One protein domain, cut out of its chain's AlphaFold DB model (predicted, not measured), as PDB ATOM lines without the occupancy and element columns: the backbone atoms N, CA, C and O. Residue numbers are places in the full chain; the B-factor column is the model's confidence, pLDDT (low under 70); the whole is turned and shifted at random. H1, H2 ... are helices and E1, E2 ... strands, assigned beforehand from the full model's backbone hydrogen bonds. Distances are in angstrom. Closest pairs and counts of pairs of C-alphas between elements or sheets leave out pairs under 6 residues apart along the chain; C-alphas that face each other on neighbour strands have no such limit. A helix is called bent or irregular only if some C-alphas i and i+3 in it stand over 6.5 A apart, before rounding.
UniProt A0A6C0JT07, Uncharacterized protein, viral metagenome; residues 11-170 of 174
ATOM      1  N   ASP A  11     181.675 207.742 171.281       79.62
ATOM      2  CA  ASP A  11     180.313 207.450 170.852       79.62
ATOM      3  C   ASP A  11     179.906 208.196 169.570       79.62
ATOM      4  O   ASP A  11     178.751 208.103 169.156       79.62
ATOM      5  N   TRP A  12     180.827 208.900 168.901       86.19
ATOM      6  CA  TRP A  12     180.489 209.787 167.786       86.19
ATOM      7  C   TRP A  12     179.678 209.105 166.676       86.19
ATOM      8  O   TRP A  12     178.706 209.679 166.188       86.19
ATOM      9  N   ILE A  13     180.018 207.864 166.303       88.62
ATOM     10  CA  ILE A  13     179.262 207.114 165.286       88.62
ATOM     11  C   ILE A  13     177.801 206.912 165.724       88.62
ATOM     12  O   ILE A  13     176.901 206.997 164.885       88.62
ATOM     13  N   LYS A  14     177.547 206.675 167.021       89.25
ATOM     14  CA  LYS A  14     176.183 206.555 167.566       89.25
ATOM     15  C   LYS A  14     175.445 207.877 167.449       89.25
ATOM     16  O   LYS A  14     174.328 207.898 166.945       89.25
ATOM     17  N   THR A  15     176.084 208.968 167.862       89.50
ATOM     18  CA  THR A  15     175.505 210.315 167.808       89.50
ATOM     19  C   THR A  15     175.181 210.723 166.372       89.50
ATOM     20  O   THR A  15     174.077 211.187 166.091       89.50
ATOM     21  N   PHE A  16     176.100 210.472 165.437       88.62
ATOM     22  CA  PHE A  16     175.885 210.688 164.010       88.62
ATOM     23  C   PHE A  16     174.700 209.865 163.489       88.62
ATOM     24  O   PHE A  16     173.781 210.426 162.891       88.62
ATOM     25  N   ALA A  17     174.681 208.558 163.757       91.56
ATOM     26  CA  ALA A  17     173.603 207.685 163.306       91.56
ATOM     27  C   ALA A  17     172.242 208.111 163.869       91.56
ATOM     28  O   ALA A  17     171.273 208.176 163.118       91.56
ATOM     29  N   ALA A  18     172.179 208.485 165.149       91.44
ATOM     30  CA  ALA A  18     170.969 209.004 165.777       91.44
ATOM     31  C   ALA A  18     170.490 210.308 165.118       91.44
ATOM     32  O   ALA A  18     169.314 210.417 164.776       91.44
ATOM     33  N   SER A  19     171.393 211.266 164.870       90.81
ATOM     34  CA  SER A  19     171.043 212.550 164.238       90.81
ATOM     35  C   SER A  19     170.499 212.408 162.812       90.81
ATOM     36  O   SER A  19     169.676 213.207 162.375       90.81
ATOM     37  N   GLU A  20     170.926 211.367 162.097       88.94
ATOM     38  CA  GLU A  20     170.529 211.090 160.714       88.94
ATOM     39  C   GLU A  20     169.440 210.003 160.620       88.94
ATOM     40  O   GLU A  20     169.074 209.598 159.514       88.94
ATOM     41  N   ASN A  21     168.920 209.525 161.761       91.19
ATOM     42  CA  ASN A  21     167.952 208.429 161.861       91.19
ATOM     43  C   ASN A  21     168.391 207.173 161.073       91.19
ATOM     44  O   ASN A  21     167.665 206.654 160.217       91.19
ATOM     45  N   LEU A  22     169.625 206.731 161.328       93.62
ATOM     46  CA  LEU A  22     170.271 205.592 160.680       93.62
ATOM     47  C   LEU A  22     170.393 204.419 161.649       93.62
ATOM     48  O   LEU A  22     170.782 204.581 162.805       93.62
ATOM     49  N   ASP A  23     170.169 203.215 161.136       95.44
ATOM     50  CA  ASP A  23     170.488 201.992 161.860       95.44
ATOM     51  C   ASP A  23     171.965 201.625 161.687       95.44
ATOM     52  O   ASP A  23     172.560 201.835 160.627       95.44
ATOM     53  N   LEU A  24     172.551 201.015 162.716       95.81
ATOM     54  CA  LEU A  24     173.955 200.618 162.729       95.81
ATOM     55  C   LEU A  24     174.110 199.106 162.561       95.81
ATOM     56  O   LEU A  24     173.574 198.315 163.342       95.81
ATOM     57  N   TYR A  25     174.907 198.717 161.569       96.75
ATOM     58  CA  TYR A  25     175.259 197.327 161.301       96.75
ATOM     59  C   TYR A  25     176.770 197.141 161.262       96.75
ATOM     60  O   TYR A  25     177.500 197.966 160.717       96.75
ATOM     61  N   HIS A  26     177.237 196.031 161.820       95.06
ATOM     62  CA  HIS A  26     178.635 195.639 161.827       95.06
ATOM     63  C   HIS A  26     178.864 194.562 160.776       95.06
ATOM     64  O   HIS A  26     178.288 193.473 160.830       95.06
ATOM     65  N   MET A  27     179.729 194.880 159.823       94.50
ATOM     66  CA  MET A  27     180.250 193.961 158.829       94.50
ATOM     67  C   MET A  27     181.642 193.503 159.243       94.50
ATOM     68  O   MET A  27     182.480 194.321 159.612       94.50
ATOM     69  N   THR A  28     181.904 192.206 159.122       91.31
ATOM     70  CA  THR A  28     183.262 191.661 159.171       91.31
ATOM     71  C   THR A  28     183.487 190.790 157.949       91.31
ATOM     72  O   THR A  28     182.648 189.948 157.629       91.31
ATOM     73  N   LEU A  29     184.614 190.989 157.274       89.88
ATOM     74  CA  LEU A  29     185.088 190.149 156.183       89.88
ATOM     75  C   LEU A  29     186.482 189.643 156.525       89.88
ATOM     76  O   LEU A  29     187.370 190.435 156.852       89.88
ATOM     77  N   VAL A  30     186.652 188.325 156.448       87.06
ATOM     78  CA  VAL A  30     187.915 187.655 156.739       87.06
ATOM     79  C   VAL A  30     188.482 187.048 155.473       87.06
ATOM     80  O   VAL A  30     187.831 186.224 154.827       87.06
ATOM     81  N   TYR A  31     189.703 187.447 155.142       82.25
ATOM     82  CA  TYR A  31     190.403 187.049 153.926       82.25
ATOM     83  C   TYR A  31     191.661 186.277 154.297       82.25
ATOM     84  O   TYR A  31     192.384 186.670 155.216       82.25
ATOM     85  N   ASP A  32     191.942 185.225 153.539       76.06
ATOM     86  CA  ASP A  32     193.262 184.603 153.518       76.06
ATOM     87  C   ASP A  32     194.101 185.253 152.413       76.06
ATOM     88  O   ASP A  32     193.618 185.462 151.295       76.06
ATOM     89  N   PHE A  33     195.373 185.525 152.694       67.19
ATOM     90  CA  PHE A  33     196.284 186.063 151.690       67.19
ATOM     91  C   PHE A  33     196.453 185.106 150.504       67.19
ATOM     92  O   PHE A  33     196.852 183.951 150.657       67.19
ATOM     93  N   PHE A  34     196.170 185.601 149.297       55.19
ATOM     94  CA  PHE A  34     196.660 184.975 148.074       55.19
ATOM     95  C   PHE A  34     198.123 185.398 147.917       55.19
ATOM     96  O   PHE A  34     198.385 186.514 147.489       55.19
ATOM     97  N   GLN A  35     199.046 184.481 148.218       51.44
ATOM     98  CA  GLN A  35     200.504 184.576 148.028       51.44
ATOM     99  C   GLN A  35     201.296 185.176 149.202       51.44
ATOM    100  O   GLN A  35     200.803 186.025 149.937       51.44
ATOM    101  N   ASN A  36     202.550 184.720 149.332       51.59
ATOM    102  CA  ASN A  36     203.601 185.171 150.262       51.59
ATOM    103  C   ASN A  36     204.037 186.637 150.016       51.59
ATOM    104  O   ASN A  36     205.224 186.952 150.042       51.59
ATOM    105  N   GLY A  37     203.100 187.518 149.674       52.41
ATOM    106  CA  GLY A  37     203.345 188.930 149.436       52.41
ATOM    107  C   GLY A  37     203.254 189.728 150.729       52.41
ATOM    108  O   GLY A  37     202.435 189.437 151.598       52.41
ATOM    109  N   ASN A  38     204.074 190.767 150.833       53.12
ATOM    110  CA  ASN A  38     203.928 191.789 151.859       53.12
ATOM    111  C   ASN A  38     202.685 192.623 151.529       53.12
ATOM    112  O   ASN A  38     202.679 193.393 150.567       53.12
ATOM    113  N   PHE A  39     201.604 192.449 152.284       55.62
ATOM    114  CA  PHE A  39     200.421 193.288 152.129       55.62
ATOM    115  C   PHE A  39     200.569 194.517 153.009       55.62
ATOM    116  O   PHE A  39     200.775 194.383 154.206       55.62
ATOM    117  N   HIS A  40     200.434 195.698 152.413       58.22
ATOM    118  CA  HIS A  40     200.320 196.965 153.129       58.22
ATOM    119  C   HIS A  40     198.844 197.326 153.331       58.22
ATOM    120  O   HIS A  40     197.979 196.867 152.577       58.22
ATOM    121  N   ALA A  41     198.552 198.187 154.312       58.47
ATOM    122  CA  ALA A  41     197.197 198.668 154.610       58.47
ATOM    123  C   ALA A  41     196.457 199.183 153.356       58.47
ATOM    124  O   ALA A  41     195.265 198.919 153.182       58.47
ATOM    125  N   ASP A  42     197.183 199.822 152.434       59.75
ATOM    126  CA  ASP A  42     196.649 200.347 151.174       59.75
ATOM    127  C   ASP A  42     196.082 199.251 150.251       59.75
ATOM    128  O   ASP A  42     195.012 199.420 149.660       59.75
ATOM    129  N   ASN A  43     196.730 198.083 150.187       61.88
ATOM    130  CA  ASN A  43     196.277 196.953 149.367       61.88
ATOM    131  C   ASN A  43     195.056 196.252 149.980       61.88
ATOM    132  O   ASN A  43     194.172 195.776 149.268       61.88
ATOM    133  N   ILE A  44     194.981 196.209 151.310       64.44
ATOM    134  CA  ILE A  44     193.894 195.561 152.062       64.44
ATOM    135  C   ILE A  44     192.582 196.324 151.871       64.44
ATOM    136  O   ILE A  44     191.526 195.752 151.580       64.44
ATOM    137  N   ASN A  45     192.698 197.642 151.947       72.12
ATOM    138  CA  ASN A  45     191.654 198.610 151.682       72.12
ATOM    139  C   ASN A  45     191.107 198.498 150.242       72.12
ATOM    140  O   ASN A  45     189.905 198.652 150.013       72.12
ATOM    141  N   ALA A  46     191.937 198.149 149.252       76.44
ATOM    142  CA  ALA A  46     191.485 197.968 147.869       76.44
ATOM    143  C   ALA A  46     190.531 196.769 147.694       76.44
ATOM    144  O   ALA A  46     189.546 196.861 146.950       76.44
ATOM    145  N   PHE A  47     190.772 195.654 148.394       80.00
ATOM    146  CA  PHE A  47     189.900 194.477 148.328       80.00
ATOM    147  C   PHE A  47     188.523 194.762 148.921       80.00
ATOM    148  O   PHE A  47     187.508 194.501 148.267       80.00
ATOM    149  N   PHE A  48     188.490 195.336 150.129       85.50
ATOM    150  CA  PHE A  48     187.237 195.707 150.780       85.50
ATOM    151  C   PHE A  48     186.460 196.722 149.936       85.50
ATOM    152  O   PHE A  48     185.289 196.489 149.632       85.50
ATOM    153  N   ALA A  49     187.120 197.785 149.464       86.94
ATOM    154  CA  ALA A  49     186.504 198.779 148.590       86.94
ATOM    155  C   ALA A  49     185.908 198.147 147.329       86.94
ATOM    156  O   ALA A  49     184.788 198.470 146.933       86.94
ATOM    157  N   THR A  50     186.621 197.208 146.706       87.25
ATOM    158  CA  THR A  50     186.131 196.548 145.495       87.25
ATOM    159  C   THR A  50     184.906 195.684 145.777       87.25
ATOM    160  O   THR A  50     183.927 195.755 145.030       87.25
ATOM    161  N   PHE A  51     184.925 194.894 146.854       89.81
ATOM    162  CA  PHE A  51     183.756 194.134 147.298       89.81
ATOM    163  C   PHE A  51     182.566 195.066 147.559       89.81
ATOM    164  O   PHE A  51     181.477 194.861 147.012       89.81
ATOM    165  N   TYR A  52     182.795 196.125 148.335       92.00
ATOM    166  CA  TYR A  52     181.771 197.076 148.738       92.00
ATOM    167  C   TYR A  52     181.122 197.741 147.520       92.00
ATOM    168  O   TYR A  52     179.906 197.678 147.336       92.00
ATOM    169  N   MET A  53     181.938 198.314 146.633       90.56
ATOM    170  CA  MET A  53     181.462 199.091 145.490       90.56
ATOM    171  C   MET A  53     180.862 198.222 144.383       90.56
ATOM    172  O   MET A  53     179.924 198.645 143.713       90.56
ATOM    173  N   ARG A  54     181.373 197.002 144.163       91.06
ATOM    174  CA  ARG A  54     180.915 196.155 143.046       91.06
ATOM    175  C   ARG A  54     179.794 195.193 143.424       91.06
ATOM    176  O   ARG A  54     179.117 194.717 142.514       91.06
ATOM    177  N   ARG A  55     179.614 194.873 144.711       92.25
ATOM    178  CA  ARG A  55     178.653 193.854 145.177       92.25
ATOM    179  C   ARG A  55     177.690 194.396 146.218       92.25
ATOM    180  O   ARG A  55     176.495 194.463 145.945       92.25
ATOM    181  N   PHE A  56     178.214 194.837 147.355       93.94
ATOM    182  CA  PHE A  56     177.389 195.219 148.498       93.94
ATOM    183  C   PHE A  56     176.493 196.427 148.193       93.94
ATOM    184  O   PHE A  56     175.272 196.351 148.321       93.94
ATOM    185  N   LEU A  57     177.077 197.530 147.721       93.69
ATOM    186  CA  LEU A  57     176.338 198.759 147.450       93.69
ATOM    187  C   LEU A  57     175.306 198.593 146.314       93.69
ATOM    188  O   LEU A  57     174.158 199.009 146.504       93.69
ATOM    189  N   PRO A  58     175.632 197.941 145.175       94.06
ATOM    190  CA  PRO A  58     174.639 197.657 144.146       94.06
ATOM    191  C   PRO A  58     173.475 196.793 144.614       94.06
ATOM    192  O   PRO A  58     172.349 197.026 144.178       94.06
ATOM    193  N   PHE A  59     173.729 195.818 145.490       94.94
ATOM    194  CA  PHE A  59     172.678 194.988 146.068       94.94
ATOM    195  C   PHE A  59     171.725 195.824 146.926       94.94
ATOM    196  O   PHE A  59     170.520 195.829 146.676       94.94
ATOM    197  N   LEU A  60     172.263 196.609 147.866       94.38
ATOM    198  CA  LEU A  60     171.453 197.441 148.758       94.38
ATOM    199  C   LEU A  60     170.584 198.450 147.995       94.38
ATOM    200  O   LEU A  60     169.414 198.648 148.325       94.38
ATOM    201  N   LEU A  61     171.128 199.068 146.945       94.12
ATOM    202  CA  LEU A  61     170.400 200.056 146.143       94.12
ATOM    203  C   LEU A  61     169.584 199.437 144.994       94.12
ATOM    204  O   LEU A  61     168.830 200.147 144.331       94.12
ATOM    205  N   SER A  62     169.721 198.130 144.746       94.19
ATOM    206  CA  SER A  62     169.253 197.436 143.531       94.19
ATOM    207  C   SER A  62     169.608 198.152 142.230       94.19
ATOM    208  O   SER A  62     168.813 198.216 141.294       94.19
ATOM    209  N   THR A  63     170.810 198.716 142.152       94.25
ATOM    210  CA  THR A  63     171.306 199.343 140.927       94.25
ATOM    211  C   THR A  63     172.821 199.464 140.932       94.25
ATOM    212  O   THR A  63     173.440 199.733 141.957       94.25
ATOM    213  N   LYS A  64     173.436 199.341 139.755       92.38
ATOM    214  CA  LYS A  64     174.857 199.669 139.556       92.38
ATOM    215  C   LYS A  64     175.087 201.176 139.382       92.38
ATOM    216  O   LYS A  64     176.213 201.645 139.515       92.38
ATOM    217  N   ASN A  65     174.025 201.953 139.163       92.31
ATOM    218  CA  ASN A  65     174.083 203.404 138.964       92.31
ATOM    219  C   ASN A  65     174.038 204.166 140.299       92.31
ATOM    220  O   ASN A  65     173.391 205.209 140.429       92.31
ATOM    221  N   TYR A  66     174.732 203.634 141.310       89.06
ATOM    222  CA  TYR A  66     174.753 204.194 142.660       89.06
ATOM    223  C   TYR A  66     175.413 205.580 142.720       89.06
ATOM    224  O   TYR A  66     175.184 206.325 143.664       89.06
ATOM    225  N   HIS A  67     176.204 205.953 141.712       88.00
ATOM    226  CA  HIS A  67     176.897 207.239 141.621       88.00
ATOM    227  C   HIS A  67     175.979 208.425 141.273       88.00
ATOM    228  O   HIS A  67     176.385 209.573 141.445       88.00
ATOM    229  N   THR A  68     174.754 208.177 140.795       89.94
ATOM    230  CA  THR A  68     173.790 209.242 140.465       89.94
ATOM    231  C   THR A  68     173.419 210.066 141.702       89.94
ATOM    232  O   THR A  68     173.383 209.538 142.814       89.94
ATOM    233  N   ASN A  69     173.098 211.353 141.528       88.06
ATOM    234  CA  ASN A  69     172.736 212.239 142.646       88.06
ATOM    235  C   ASN A  69     171.594 211.668 143.498       88.06
ATOM    236  O   ASN A  69     171.685 211.674 144.722       88.06
ATOM    237  N   PHE A  70     170.573 211.101 142.851       87.75
ATOM    238  CA  PHE A  70     169.457 210.452 143.536       87.75
ATOM    239  C   PHE A  70     169.897 209.243 144.370       87.75
ATOM    240  O   PHE A  70     169.455 209.080 145.499       87.75
ATOM    241  N   GLN A  71     170.780 208.390 143.848       89.31
ATOM    242  CA  GLN A  71     171.219 207.220 144.607       89.31
ATOM    243  C   GLN A  71     172.182 207.594 145.732       89.31
ATOM    244  O   GLN A  71     172.115 206.999 146.803       89.31
ATOM    245  N   ARG A  72     173.021 208.620 145.542       87.56
ATOM    246  CA  ARG A  72     173.937 209.129 146.575       87.56
ATOM    247  C   ARG A  72     173.216 209.541 147.859       87.56
ATOM    248  O   ARG A  72     173.759 209.312 148.932       87.56
ATOM    249  N   THR A  73     172.003 210.088 147.789       85.94
ATOM    250  CA  THR A  73     171.242 210.452 149.004       85.94
ATOM    251  C   THR A  73     170.761 209.235 149.799       85.94
ATOM    252  O   THR A  73     170.500 209.355 150.994       85.94
ATOM    253  N   ARG A  74     170.680 208.067 149.153       89.00
ATOM    254  CA  ARG A  74     170.213 206.800 149.730       89.00
ATOM    255  C   ARG A  74     171.345 205.867 150.144       89.00
ATOM    256  O   ARG A  74     171.074 204.832 150.745       89.00
ATOM    257  N   GLN A  75     172.591 206.186 149.790       92.00
ATOM    258  CA  GLN A  75     173.728 205.338 150.132       92.00
ATOM    259  C   GLN A  75     173.916 205.277 151.651       92.00
ATOM    260  O   GLN A  75     173.798 206.307 152.322       92.00
ATOM    261  N   PRO A  76     174.261 204.100 152.197       93.94
ATOM    262  CA  PRO A  76     174.723 204.027 153.568       93.94
ATOM    263  C   PRO A  76     176.041 204.791 153.717       93.94
ATOM    264  O   PRO A  76     176.833 204.893 152.779       93.94
ATOM    265  N   THR A  77     176.274 205.314 154.916       91.94
ATOM    266  CA  THR A  77     177.589 205.827 155.304       91.94
ATOM    267  C   THR A  77     178.352 204.692 155.962       91.94
ATOM    268  O   THR A  77     177.911 204.181 156.985       91.94
ATOM    269  N   THR A  78     179.467 204.277 155.366       91.75
ATOM    270  CA  THR A  78     180.244 203.134 155.863       91.75
ATOM    271  C   THR A  78     181.632 203.564 156.300       91.75
ATOM    272  O   THR A  78     182.352 204.191 155.524       91.75
ATOM    273  N   PHE A  79     182.012 203.178 157.514       88.12
ATOM    274  CA  PHE A  79     183.346 203.363 158.074       88.12
ATOM    275  C   PHE A  79     184.054 202.014 158.103       88.12
ATOM    276  O   PHE A  79     183.596 201.126 158.818       88.12
ATOM    277  N   ALA A  80     185.127 201.844 157.333       88.06
ATOM    278  CA  ALA A  80     185.841 200.578 157.201       88.06
ATOM    279  C   ALA A  80     187.278 200.674 157.722       88.06
ATOM    280  O   ALA A  80     187.982 201.646 157.450       88.06
ATOM    281  N   PHE A  81     187.704 199.651 158.458       83.06
ATOM    282  CA  PHE A  81     189.005 199.588 159.109       83.06
ATOM    283  C   PHE A  81     189.513 198.148 159.235       83.06
ATOM    284  O   PHE A  81     188.745 197.196 159.390       83.06
ATOM    285  N   VAL A  82     190.835 197.995 159.197       79.44
ATOM    286  CA  VAL A  82     191.523 196.718 159.425       79.44
ATOM    287  C   VAL A  82     191.754 196.542 160.926       79.44
ATOM    288  O   VAL A  82     192.169 197.484 161.600       79.44
ATOM    289  N   CYS A  83     191.471 195.354 161.469       73.75
ATOM    290  CA  CYS A  83     191.834 195.031 162.849       73.75
ATOM    291  C   CYS A  83     193.302 194.601 162.939       73.75
ATOM    292  O   CYS A  83     193.681 193.516 162.489       73.75
ATOM    293  N   ASP A  84     194.111 195.433 163.591       62.91
ATOM    294  CA  ASP A  84     195.549 195.194 163.753       62.91
ATOM    295  C   ASP A  84     195.874 194.261 164.928       62.91
ATOM    296  O   ASP A  84     196.971 193.714 165.006       62.91
ATOM    297  N   HIS A  85     194.928 194.038 165.850       57.38
ATOM    298  CA  HIS A  85     195.179 193.285 167.086       57.38
ATOM    299  C   HIS A  85     195.587 191.822 166.853       57.38
ATOM    300  O   HIS A  85     196.224 191.226 167.723       57.38
ATOM    301  N   LEU A  86     195.247 191.257 165.691       49.56
ATOM    302  CA  LEU A  86     195.583 189.884 165.304       49.56
ATOM    303  C   LEU A  86     196.845 189.788 164.432       49.56
ATOM    304  O   LEU A  86     197.322 188.685 164.188       49.56
ATOM    305  N   ASN A  87     197.410 190.920 164.004       50.44
ATOM    306  CA  ASN A  87     198.557 190.991 163.100       50.44
ATOM    307  C   ASN A  87     199.776 191.610 163.794       50.44
ATOM    308  O   ASN A  87     200.392 192.554 163.305       50.44
ATOM    309  N   LYS A  88     200.125 191.076 164.968       46.81
ATOM    310  CA  LYS A  88     201.351 191.438 165.690       46.81
ATOM    311  C   LYS A  88     202.582 190.835 165.005       46.81
ATOM    312  O   LYS A  88     203.195 189.939 165.566       46.81
ATOM    313  N   ASN A  89     202.951 191.323 163.826       43.78
ATOM    314  CA  ASN A  89     204.301 191.147 163.296       43.78
ATOM    315  C   ASN A  89     204.863 192.531 162.932       43.78
ATOM    316  O   ASN A  89     204.251 193.273 162.176       43.78
ATOM    317  N   SER A  90     205.960 192.877 163.617       43.44
ATOM    318  CA  SER A  90     206.781 194.100 163.557       43.44
ATOM    319  C   SER A  90     206.098 195.413 163.124       43.44
ATOM    320  O   SER A  90     205.882 195.687 161.947       43.44
ATOM    321  N   GLU A  91     205.945 196.336 164.083       47.00
ATOM    322  CA  GLU A  91     205.558 197.750 163.875       47.00
ATOM    323  C   GLU A  91     206.424 198.515 162.852       47.00
ATOM    324  O   GLU A  91     206.085 199.633 162.481       47.00
ATOM    325  N   LYS A  92     207.542 197.937 162.395       46.62
ATOM    326  CA  LYS A  92     208.491 198.594 161.491       46.62
ATOM    327  C   LYS A  92     208.142 198.484 160.004       46.62
ATOM    328  O   LYS A  92     208.531 199.385 159.275       46.62
ATOM    329  N   ASP A  93     207.379 197.469 159.571       47.50
ATOM    330  CA  ASP A  93     207.175 197.213 158.128       47.50
ATOM    331  C   ASP A  93     205.700 197.120 157.678       47.50
ATOM    332  O   ASP A  93     205.429 197.031 156.480       47.50
ATOM    333  N   HIS A  94     204.725 197.158 158.601       51.91
ATOM    334  CA  HIS A  94     203.290 196.973 158.297       51.91
ATOM    335  C   HIS A  94     202.995 195.733 157.429       51.91
ATOM    336  O   HIS A  94     202.080 195.751 156.603       51.91
ATOM    337  N   ILE A  95     203.775 194.660 157.594       51.62
ATOM    338  CA  ILE A  95     203.599 193.408 156.858       51.62
ATOM    339  C   ILE A  95     202.596 192.550 157.623       51.62
ATOM    340  O   ILE A  95     202.899 191.969 158.664       51.62
ATOM    341  N   TYR A  96     201.382 192.455 157.091       54.53
ATOM    342  CA  TYR A  96     200.358 191.577 157.643       54.53
ATOM    343  C   TYR A  96     200.616 190.134 157.177       54.53
ATOM    344  O   TYR A  96     200.597 189.854 155.981       54.53
ATOM    345  N   SER A  97     200.846 189.206 158.111       50.38
ATOM    346  CA  SER A  97     200.988 187.771 157.825       50.38
ATOM    347  C   SER A  97     199.844 186.988 158.474       50.38
ATOM    348  O   SER A  97     199.706 187.011 159.695       50.38
ATOM    349  N   GLY A  98     199.041 186.270 157.685       64.88
ATOM    350  CA  GLY A  98     197.945 185.431 158.191       64.88
ATOM    351  C   GLY A  98     196.554 185.807 157.670       64.88
ATOM    352  O   GLY A  98     196.310 185.787 156.469       64.88
ATOM    353  N   LYS A  99     195.608 186.062 158.577       69.19
ATOM    354  CA  LYS A  99     194.215 186.384 158.236       69.19
ATOM    355  C   LYS A  99     193.971 187.878 158.369       69.19
ATOM    356  O   LYS A  99     194.300 188.480 159.390       69.19
ATOM    357  N   LEU A 100     193.333 188.464 157.365       74.56
ATOM    358  CA  LEU A 100     192.896 189.853 157.424       74.56
ATOM    359  C   LEU A 100     191.468 189.945 157.898       74.56
ATOM    360  O   LEU A 100     190.593 189.326 157.305       74.56
ATOM    361  N   PHE A 101     191.238 190.781 158.901       81.56
ATOM    362  CA  PHE A 101     189.917 191.071 159.433       81.56
ATOM    363  C   PHE A 101     189.574 192.515 159.078       81.56
ATOM    364  O   PHE A 101     190.012 193.445 159.755       81.56
ATOM    365  N   ASN A 102     188.821 192.703 157.991       86.31
ATOM    366  CA  ASN A 102     188.216 194.001 157.712       86.31
ATOM    367  C   ASN A 102     186.908 194.094 158.475       86.31
ATOM    368  O   ASN A 102     186.014 193.264 158.296       86.31
ATOM    369  N   HIS A 103     186.789 195.137 159.276       88.88
ATOM    370  CA  HIS A 103     185.543 195.518 159.900       88.88
ATOM    371  C   HIS A 103     184.990 196.748 159.206       88.88
ATOM    372  O   HIS A 103     185.731 197.611 158.740       88.88
ATOM    373  N   ALA A 104     183.670 196.844 159.171       91.69
ATOM    374  CA  ALA A 104     183.016 198.076 158.804       91.69
ATOM    375  C   ALA A 104     181.759 198.312 159.631       91.69
ATOM    376  O   ALA A 104     180.991 197.387 159.894       91.69
ATOM    377  N   ILE A 105     181.539 199.567 160.011       93.75
ATOM    378  CA  ILE A 105     180.259 200.029 160.536       93.75
ATOM    379  C   ILE A 105     179.488 200.654 159.386       93.75
ATOM    380  O   ILE A 105     179.943 201.622 158.782       93.75
ATOM    381  N   VAL A 106     178.333 200.077 159.080       94.88
ATOM    382  CA  VAL A 106     177.436 200.506 158.012       94.88
ATOM    383  C   VAL A 106     176.261 201.235 158.661       94.88
ATOM    384  O   VAL A 106     175.415 200.612 159.301       94.88
ATOM    385  N   CYS A 107     176.218 202.557 158.505       95.06
ATOM    386  CA  CYS A 107     175.108 203.411 158.919       95.06
ATOM    387  C   CYS A 107     174.064 203.444 157.799       95.06
ATOM    388  O   CYS A 107     174.295 204.024 156.731       95.06
ATOM    389  N   VAL A 108     172.925 202.800 158.028       95.31
ATOM    390  CA  VAL A 108     171.940 202.463 157.002       95.31
ATOM    391  C   VAL A 108     170.687 203.327 157.140       95.31
ATOM    392  O   VAL A 108     170.064 203.322 158.200       95.31
ATOM    393  N   PRO A 109     170.263 204.033 156.075       93.62
ATOM    394  CA  PRO A 109     169.002 204.758 156.086       93.62
ATOM    395  C   PRO A 109     167.805 203.808 156.009       93.62
ATOM    396  O   PRO A 109     167.844 202.789 155.314       93.62
ATOM    397  N   ASN A 110     166.692 204.204 156.631       91.56
ATOM    398  CA  ASN A 110     165.444 203.427 156.652       91.56
ATOM    399  C   ASN A 110     164.986 202.964 155.256       91.56
ATOM    400  O   ASN A 110     164.498 201.849 155.103       91.56
ATOM    401  N   ALA A 111     165.228 203.770 154.217       91.81
ATOM    402  CA  ALA A 111     164.838 203.481 152.835       91.81
ATOM    403  C   ALA A 111     165.470 202.216 152.214       91.81
ATOM    404  O   ALA A 111     165.050 201.806 151.130       91.81
ATOM    405  N   ILE A 112     166.513 201.643 152.826       93.44
ATOM    406  CA  ILE A 112     167.158 200.403 152.356       93.44
ATOM    407  C   ILE A 112     167.278 199.342 153.462       93.44
ATOM    408  O   ILE A 112     167.893 198.298 153.243       93.44
ATOM    409  N   LYS A 113     166.663 199.591 154.626       93.75
ATOM    410  CA  LYS A 113     166.752 198.747 155.824       93.75
ATOM    411  C   LYS A 113     166.336 197.304 155.563       93.75
ATOM    412  O   LYS A 113     167.046 196.398 155.979       93.75
ATOM    413  N   ASP A 114     165.254 197.075 154.827       94.12
ATOM    414  CA  ASP A 114     164.752 195.716 154.585       94.12
ATOM    415  C   ASP A 114     165.762 194.852 153.817       94.12
ATOM    416  O   ASP A 114     166.029 193.710 154.189       94.12
ATOM    417  N   LYS A 115     166.413 195.425 152.797       94.19
ATOM    418  CA  LYS A 115     167.483 194.740 152.052       94.19
ATOM    419  C   LYS A 115     168.725 194.530 152.896       94.19
ATOM    420  O   LYS A 115     169.388 193.509 152.769       94.19
ATOM    421  N   THR A 116     169.046 195.489 153.754       95.12
ATOM    422  CA  THR A 116     170.126 195.332 154.725       95.12
ATOM    423  C   THR A 116     169.836 194.170 155.676       95.12
ATOM    424  O   THR A 116     170.706 193.329 155.883       95.12
ATOM    425  N   CYS A 117     168.614 194.073 156.203       95.25
ATOM    426  CA  CYS A 117     168.199 192.997 157.101       95.25
ATOM    427  C   CYS A 117     168.277 191.612 156.443       95.25
ATOM    428  O   CYS A 117     168.628 190.649 157.118       95.25
ATOM    429  N   ALA A 118     168.026 191.510 155.133       94.81
ATOM    430  CA  ALA A 118     168.164 190.255 154.389       94.81
ATOM    431  C   ALA A 118     169.602 189.698 154.383       94.81
ATOM    432  O   ALA A 118     169.801 188.500 154.203       94.81
ATOM    433  N   LEU A 119     170.607 190.549 154.611       95.50
ATOM    434  CA  LEU A 119     172.008 190.139 154.688       95.50
ATOM    435  C   LEU A 119     172.438 189.737 156.103       95.50
ATOM    436  O   LEU A 119     173.602 189.392 156.285       95.50
ATOM    437  N   LEU A 120     171.571 189.807 157.117       96.44
ATOM    438  CA  LEU A 120     171.965 189.504 158.493       96.44
ATOM    439  C   LEU A 120     172.305 188.026 158.674       96.44
ATOM    440  O   LEU A 120     171.517 187.149 158.336       96.44
ATOM    441  N   GLY A 121     173.459 187.757 159.276       94.75
ATOM    442  CA  GLY A 121     173.890 186.418 159.641       94.75
ATOM    443  C   GLY A 121     175.372 186.167 159.396       94.75
ATOM    444  O   GLY A 121     176.179 187.080 159.197       94.75
ATOM    445  N   VAL A 122     175.711 184.882 159.447       93.12
ATOM    446  CA  VAL A 122     177.049 184.351 159.186       93.12
ATOM    447  C   VAL A 122     177.095 183.806 157.763       93.12
ATOM    448  O   VAL A 122     176.213 183.054 157.337       93.12
ATOM    449  N   ASP A 123     178.125 184.200 157.022       90.19
ATOM    450  CA  ASP A 123     178.373 183.822 155.630       90.19
ATOM    451  C   ASP A 123     177.240 184.158 154.659       90.19
ATOM    452  O   ASP A 123     177.162 183.636 153.552       90.19
ATOM    453  N   THR A 124     176.359 185.076 155.041       90.12
ATOM    454  CA  THR A 124     175.304 185.597 154.172       90.12
ATOM    455  C   THR A 124     175.885 186.393 153.011       90.12
ATOM    456  O   THR A 124     175.436 186.229 151.885       90.12
ATOM    457  N   LEU A 125     176.935 187.188 153.239       88.62
ATOM    458  CA  LEU A 125     177.574 187.990 152.188       88.62
ATOM    459  C   LEU A 125     178.261 187.108 151.132       88.62
ATOM    460  O   LEU A 125     178.185 187.397 149.942       88.62
ATOM    461  N   THR A 126     178.926 186.030 151.549       85.12
ATOM    462  CA  THR A 126     179.591 185.088 150.632       85.12
ATOM    463  C   THR A 126     178.606 184.181 149.896       85.12
ATOM    464  O   THR A 126     178.908 183.756 148.784       85.12
ATOM    465  N   LYS A 127     177.436 183.899 150.484       86.38
ATOM    466  CA  LYS A 127     176.347 183.151 149.836       86.38
ATOM    467  C   LYS A 127     175.569 184.008 148.843       86.38
ATOM    468  O   LYS A 127     175.292 183.553 147.739       86.38
ATOM    469  N   GLU A 128     175.240 185.237 149.229       89.19
ATOM    470  CA  GLU A 128     174.454 186.159 148.406       89.19
ATOM    471  C   GLU A 128     175.252 186.643 147.193       89.19
ATOM    472  O   GLU A 128     174.744 186.755 146.077       89.19
ATOM    473  N   PHE A 129     176.538 186.930 147.388       88.25
ATOM    474  CA  PHE A 129     177.371 187.464 146.326       88.25
ATOM    475  C   PHE A 129     178.218 186.362 145.700       88.25
ATOM    476  O   PHE A 129     178.969 185.672 146.378       88.25
ATOM    477  N   SER A 130     178.198 186.252 144.368       82.25
ATOM    478  CA  SER A 130     179.169 185.414 143.647       82.25
ATOM    479  C   SER A 130     180.560 186.055 143.705       82.25
ATOM    480  O   SER A 130     180.973 186.751 142.770       82.25
ATOM    481  N   ILE A 131     181.258 185.894 144.827       79.81
ATOM    482  CA  ILE A 131     182.566 186.500 145.081       79.81
ATOM    483  C   ILE A 131     183.644 185.692 144.345       79.81
ATOM    484  O   ILE A 131     183.769 184.488 144.569       79.81
ATOM    485  N   PRO A 132     184.435 186.322 143.455       77.56
ATOM    486  CA  PRO A 132     185.531 185.638 142.778       77.56
ATOM    487  C   PRO A 132     186.500 184.980 143.764       77.56
ATOM    488  O   PRO A 132     186.886 185.591 144.760       77.56
ATOM    489  N   LYS A 133     186.947 183.755 143.458       75.62
ATOM    490  CA  LYS A 133     187.848 182.984 144.334       75.62
ATOM    491  C   LYS A 133     189.124 183.742 144.705       75.62
ATOM    492  O   LYS A 133     189.616 183.539 145.803       75.62
ATOM    493  N   ILE A 134     189.597 184.650 143.845       72.44
ATOM    494  CA  ILE A 134     190.772 185.502 144.092       72.44
ATOM    495  C   ILE A 134     190.656 186.367 145.360       72.44
ATOM    496  O   ILE A 134     191.673 186.728 145.934       72.44
ATOM    497  N   TYR A 135     189.440 186.676 145.831       73.19
ATOM    498  CA  TYR A 135     189.251 187.404 147.092       73.19
ATOM    499  C   TYR A 135     189.447 186.518 148.333       73.19
ATOM    500  O   TYR A 135     189.629 187.054 149.415       73.19
ATOM    501  N   ASN A 136     189.385 185.186 148.201       79.31
ATOM    502  CA  ASN A 136     189.573 184.207 149.286       79.31
ATOM    503  C   ASN A 136     188.841 184.516 150.599       79.31
ATOM    504  O   ASN A 136     189.393 184.307 151.683       79.31
ATOM    505  N   ILE A 137     187.614 185.033 150.523       83.62
ATOM    506  CA  ILE A 137     186.846 185.319 151.734       83.62
ATOM    507  C   ILE A 137     186.525 183.986 152.408       83.62
ATOM    508  O   ILE A 137     185.799 183.165 151.850       83.62
ATOM    509  N   LYS A 138     187.105 183.766 153.586       84.62
ATOM    510  CA  LYS A 138     186.910 182.546 154.377       84.62
ATOM    511  C   LYS A 138     185.684 182.620 155.254       84.62
ATOM    512  O   LYS A 138     185.084 181.594 155.540       84.62
ATOM    513  N   TYR A 139     185.373 183.825 155.708       86.62
ATOM    514  CA  TYR A 139     184.324 184.051 156.676       86.62
ATOM    515  C   TYR A 139     183.788 185.467 156.541       86.62
ATOM    516  O   TYR A 139     184.544 186.417 156.309       86.62
ATOM    517  N   SER A 140     182.482 185.615 156.704       92.31
ATOM    518  CA  SER A 140     181.838 186.917 156.778       92.31
ATOM    519  C   SER A 140     180.744 186.943 157.833       92.31
ATOM    520  O   SER A 140     180.036 185.963 158.047       92.31
ATOM    521  N   THR A 141     180.568 188.094 158.472       94.75
ATOM    522  CA  THR A 141     179.401 188.354 159.318       94.75
ATOM    523  C   THR A 141     178.798 189.685 158.979       94.75
ATOM    524  O   THR A 141     179.519 190.662 158.761       94.75
ATOM    525  N   PHE A 142     177.482 189.743 159.062       96.19
ATOM    526  CA  PHE A 142     176.754 190.990 159.056       96.19
ATOM    527  C   PHE A 142     175.693 190.941 160.147       96.19
ATOM    528  O   PHE A 142     174.811 190.086 160.134       96.19
ATOM    529  N   LYS A 143     175.808 191.812 161.144       96.12
ATOM    530  CA  LYS A 143     174.919 191.829 162.311       96.12
ATOM    531  C   LYS A 143     174.552 193.258 162.676       96.12
ATOM    532  O   LYS A 143     175.229 194.193 162.259       96.12
ATOM    533  N   LYS A 144     173.501 193.446 163.475       96.00
ATOM    534  CA  LYS A 144     173.289 194.740 164.139       96.00
ATOM    535  C   LYS A 144     174.486 195.046 165.035       96.00
ATOM    536  O   LYS A 144     175.051 194.130 165.636       96.00
ATOM    537  N   CYS A 145     174.886 196.310 165.082       93.62
ATOM    538  CA  CYS A 145     175.980 196.718 165.949       93.62
ATOM    539  C   CYS A 145     175.622 196.503 167.419       93.62
ATOM    540  O   CYS A 145     174.520 196.834 167.853       93.62
ATOM    541  N   ASP A 146     176.596 196.004 168.170       89.19
ATOM    542  CA  ASP A 146     176.635 196.118 169.620       89.19
ATOM    543  C   ASP A 146     177.493 197.333 170.014       89.19
ATOM    544  O   ASP A 146     178.215 197.915 169.194       89.19
ATOM    545  N   ASP A 147     177.392 197.741 171.278       86.19
ATOM    546  CA  ASP A 147     178.098 198.918 171.784       86.19
ATOM    547  C   ASP A 147     179.620 198.788 171.660       86.19
ATOM    548  O   ASP A 147     180.295 199.775 171.365       86.19
ATOM    549  N   VAL A 148     180.137 197.564 171.803       85.31
ATOM    550  CA  VAL A 148     181.565 197.244 171.720       85.31
ATOM    551  C   VAL A 148     182.093 197.454 170.302       85.31
ATOM    552  O   VAL A 148     183.123 198.099 170.116       85.31
ATOM    553  N   ALA A 149     181.387 196.960 169.281       84.88
ATOM    554  CA  ALA A 149     181.774 197.143 167.886       84.88
ATOM    555  C   ALA A 149     181.827 198.628 167.507       84.88
ATOM    556  O   ALA A 149     182.724 199.049 166.775       84.88
ATOM    557  N   ILE A 150     180.890 199.424 168.026       86.56
ATOM    558  CA  ILE A 150     180.846 200.862 167.761       86.56
ATOM    559  C   ILE A 150     182.002 201.577 168.455       86.56
ATOM    560  O   ILE A 150     182.654 202.414 167.833       86.56
ATOM    561  N   GLU A 151     182.296 201.235 169.708       83.88
ATOM    562  CA  GLU A 151     183.420 201.819 170.437       83.88
ATOM    563  C   GLU A 151     184.755 201.506 169.749       83.88
ATOM    564  O   GLU A 151     185.552 202.416 169.508       83.88
ATOM    565  N   ILE A 152     184.977 200.242 169.365       81.12
ATOM    566  CA  ILE A 152     186.180 199.817 168.636       81.12
ATOM    567  C   ILE A 152     186.297 200.584 167.320       81.12
ATOM    568  O   ILE A 152     187.347 201.154 167.039       81.12
ATOM    569  N   ALA A 153     185.222 200.644 166.533       81.12
ATOM    570  CA  ALA A 153     185.221 201.360 165.265       81.12
ATOM    571  C   ALA A 153     185.524 202.846 165.431       81.12
ATOM    572  O   ALA A 153     186.321 203.401 164.678       81.12
ATOM    573  N   THR A 154     184.914 203.478 166.432       82.38
ATOM    574  CA  THR A 154     185.122 204.898 166.699       82.38
ATOM    575  C   THR A 154     186.591 205.127 167.053       82.38
ATOM    576  O   THR A 154     187.251 205.888 166.353       82.38
ATOM    577  N   ARG A 155     187.150 204.363 168.011       79.94
ATOM    578  CA  ARG A 155     188.587 204.354 168.373       79.94
ATOM    579  C   ARG A 155     189.510 204.148 167.167       79.94
ATOM    580  O   ARG A 155     190.500 204.863 167.019       79.94
ATOM    581  N   SER A 156     189.180 203.200 166.296       78.38
ATOM    582  CA  SER A 156     189.926 202.916 165.071       78.38
ATOM    583  C   SER A 156     189.962 204.132 164.140       78.38
ATOM    584  O   SER A 156     191.050 204.539 163.735       78.38
ATOM    585  N   ILE A 157     188.823 204.770 163.860       74.44
ATOM    586  CA  ILE A 157     188.757 205.978 163.013       74.44
ATOM    587  C   ILE A 157     189.679 207.091 163.534       74.44
ATOM    588  O   ILE A 157     190.344 207.739 162.728       74.44
ATOM    589  N   PHE A 158     189.788 207.281 164.856       72.19
ATOM    590  CA  PHE A 158     190.747 208.239 165.428       72.19
ATOM    591  C   PHE A 158     192.195 207.853 165.184       72.19
ATOM    592  O   PHE A 158     193.020 208.704 164.854       72.19
ATOM    593  N   LYS A 159     192.516 206.579 165.424       70.88
ATOM    594  CA  LYS A 159     193.895 206.100 165.397       70.88
ATOM    595  C   LYS A 159     194.458 206.115 163.978       70.88
ATOM    596  O   LYS A 159     195.639 206.399 163.800       70.88
ATOM    597  N   TYR A 160     193.618 205.849 162.981       70.44
ATOM    598  CA  TYR A 160     194.035 205.828 161.586       70.44
ATOM    599  C   TYR A 160     193.053 206.634 160.728       70.44
ATOM    600  O   TYR A 160     192.156 206.073 160.097       70.44
ATOM    601  N   PRO A 161     193.233 207.963 160.641       61.19
ATOM    602  CA  PRO A 161     192.333 208.839 159.886       61.19
ATOM    603  C   PRO A 161     192.324 208.549 158.373       61.19
ATOM    604  O   PRO A 161     191.435 209.005 157.661       61.19
ATOM    605  N   ASN A 162     193.286 207.759 157.880       58.66
ATOM    606  CA  ASN A 162     193.317 207.240 156.510       58.66
ATOM    607  C   ASN A 162     192.356 206.057 156.279       58.66
ATOM    608  O   ASN A 162     192.334 205.498 155.180       58.66
ATOM    609  N   TYR A 163     191.585 205.641 157.286       67.94
ATOM    610  CA  TYR A 163     190.570 204.611 157.114       67.94
ATOM    611  C   TYR A 163     189.513 205.003 156.082       67.94
ATOM    612  O   TYR A 163     189.182 206.173 155.872       67.94
ATOM    613  N   GLN A 164     189.000 203.990 155.387       72.06
ATOM    614  CA  GLN A 164     188.130 204.204 154.244       72.06
ATOM    615  C   GLN A 164     186.721 204.559 154.696       72.06
ATOM    616  O   GLN A 164     186.059 203.807 155.413       72.06
ATOM    617  N   ILE A 165     186.241 205.698 154.206       79.38
ATOM    618  CA  ILE A 165     184.869 206.141 154.406       79.38
ATOM    619  C   ILE A 165     184.162 206.116 153.070       79.38
ATOM    620  O   ILE A 165     184.512 206.840 152.137       79.38
ATOM    621  N   PHE A 166     183.117 205.306 152.998       81.31
ATOM    622  CA  PHE A 166     182.208 205.286 151.867       81.31
ATOM    623  C   PHE A 166     180.984 206.103 152.251       81.31
ATOM    624  O   PHE A 166     179.993 205.571 152.748       81.31
ATOM    625  N   SER A 167     181.081 207.419 152.079       79.88
ATOM    626  CA  SER A 167     179.965 208.330 152.314       79.88
ATOM    627  C   SER A 167     180.012 209.515 151.359       79.88
ATOM    628  O   SER A 167     181.051 210.159 151.226       79.88
ATOM    629  N   PRO A 168     178.883 209.884 150.736       70.31
ATOM    630  CA  PRO A 168     178.780 211.160 150.048       70.31
ATOM    631  C   PRO A 168     178.608 212.345 151.015       70.31
ATOM    632  O   PRO A 168     178.788 213.483 150.582       70.31
ATOM    633  N   LYS A 169     178.246 212.103 152.285       73.50
ATOM    634  CA  LYS A 169     177.872 213.134 153.273       73.50
ATOM    635  C   LYS A 169     179.017 213.534 154.208       73.50
ATOM    636  O   LYS A 169     179.048 214.670 154.692       73.50
ATOM    637  N   VAL A 170     179.938 212.610 154.465       71.88
ATOM    638  CA  VAL A 170     181.023 212.773 155.437       71.88
ATOM    639  C   VAL A 170     182.358 212.954 154.723       71.88
ATOM    640  O   VAL A 170     182.711 212.163 153.852       71.88
TER     641      VAL A 170
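Overview. This is residues 11 to 170 of the 174 residues of an uncharacterized protein of viral metagenome (UniProt A0A6C0JT07). What does one see first? A twisted sheet of five strands forms the middle layer, with H2, H4 and H5 over one face and H1 and H6 over the other. H3 is off the sheet, near the last residues of H2, and the link from E2 to E3, residues 83 to 98, lies toward the opposite end of the longest axis. What is it built of? The printed part has 160 residues, with six named helices and five named strands in the order H1, E1, H2, H3, E2, E3, H4, H5, E4, H6, E5, and its class is mixed, helices and strands. The sheet's order is E4, E1, E3, E2, E5, all antiparallel. How large is it? It is compact, with a radius of gyration of the C-alphas of 15.4 A, and rounded, spanning 43 by 35 by 28 A.

Along the chain. Where do the first elements lie? H1, residues 12 to 19, begins with C-alpha 12 at (180.489, 209.787, 167.786), and E1, residues 22 to 32, is 31.9 A long. H2, residues 41 to 61, is 28.1 A long with a kink of 32 degrees near residue 52; it is irregular, but only just, C-alphas 54 and 57 being 6.9 A apart. What follows? H3 is residues 69 to 72, E2 is residues 77 to 82, and E3, residues 99 to 109, is 31.3 A long, with C-alpha 99 at (194.215, 186.384, 158.236). H4, residues 110 to 118, is irregular, with C-alphas 111 and 114 8.0 A apart, and H5 is residues 124 to 128. What comes last? E4, residues 137 to 144, is 20.7 A long, and H6, residues 147 to 159, is 18.5 A long. E5, residues 164 to 166, ends with C-alpha 166 at (182.208, 205.286, 151.867).

Arrangement. How do the strands pair? Edge strand E4 is antiparallel to E1 at 166 degrees, with N 28 and O 141 2.9 A apart, and E1 to E3 at 161 degrees, with N 27 and O 104 2.8 A apart. E2 and E3 form a hairpin at 167 degrees, with N 79 and O 105 2.9 A apart, and E2 is antiparallel to edge strand E5 at 159 degrees, with N 80 and O 164 2.9 A apart. Where are the helices? H2 and H4 are on one face and H1 and H6 on the other, three layers, with H5 on the same face as H2. H1, at a height of 9.1 A, runs along the strands, while H6, at 9.4 A, runs across them, at 73 degrees to E3 on the local plane. Which helices meet? H1 and H6 touch at a steep tilt of 64 degrees, closest at the C-alphas of Ile 13 and Thr 154, 6.4 A; H2, with residues 59 to 61 alone, touches H4, closest at the C-alphas of Leu 60 and Lys 115, 5.8 A. H2 and H3 are close but not clearly touching, with the C-alphas of Leu 61 and Gln 71 7.4 A apart. How do the helix backbones run? Every O i to N i+4 pair is within hydrogen-bond range in H1, H5 and H6, against 14 of 17 in H2 and 3 of 5 in H4; H3 is too short for such a pair.

Size, cuts and confidence. How far does it reach? The two C-alphas farthest apart, those of Phe 70 and Ser 90, are 45.4 A apart. Is the printed part whole? It has no cut from residue 11 to 170, and the one long link is that from E2 to E3. Where is confidence low? The mean pLDDT of the printed part is 81.2, and residues 33 to 44, 84 to 99 and 161 to 163 are under 70.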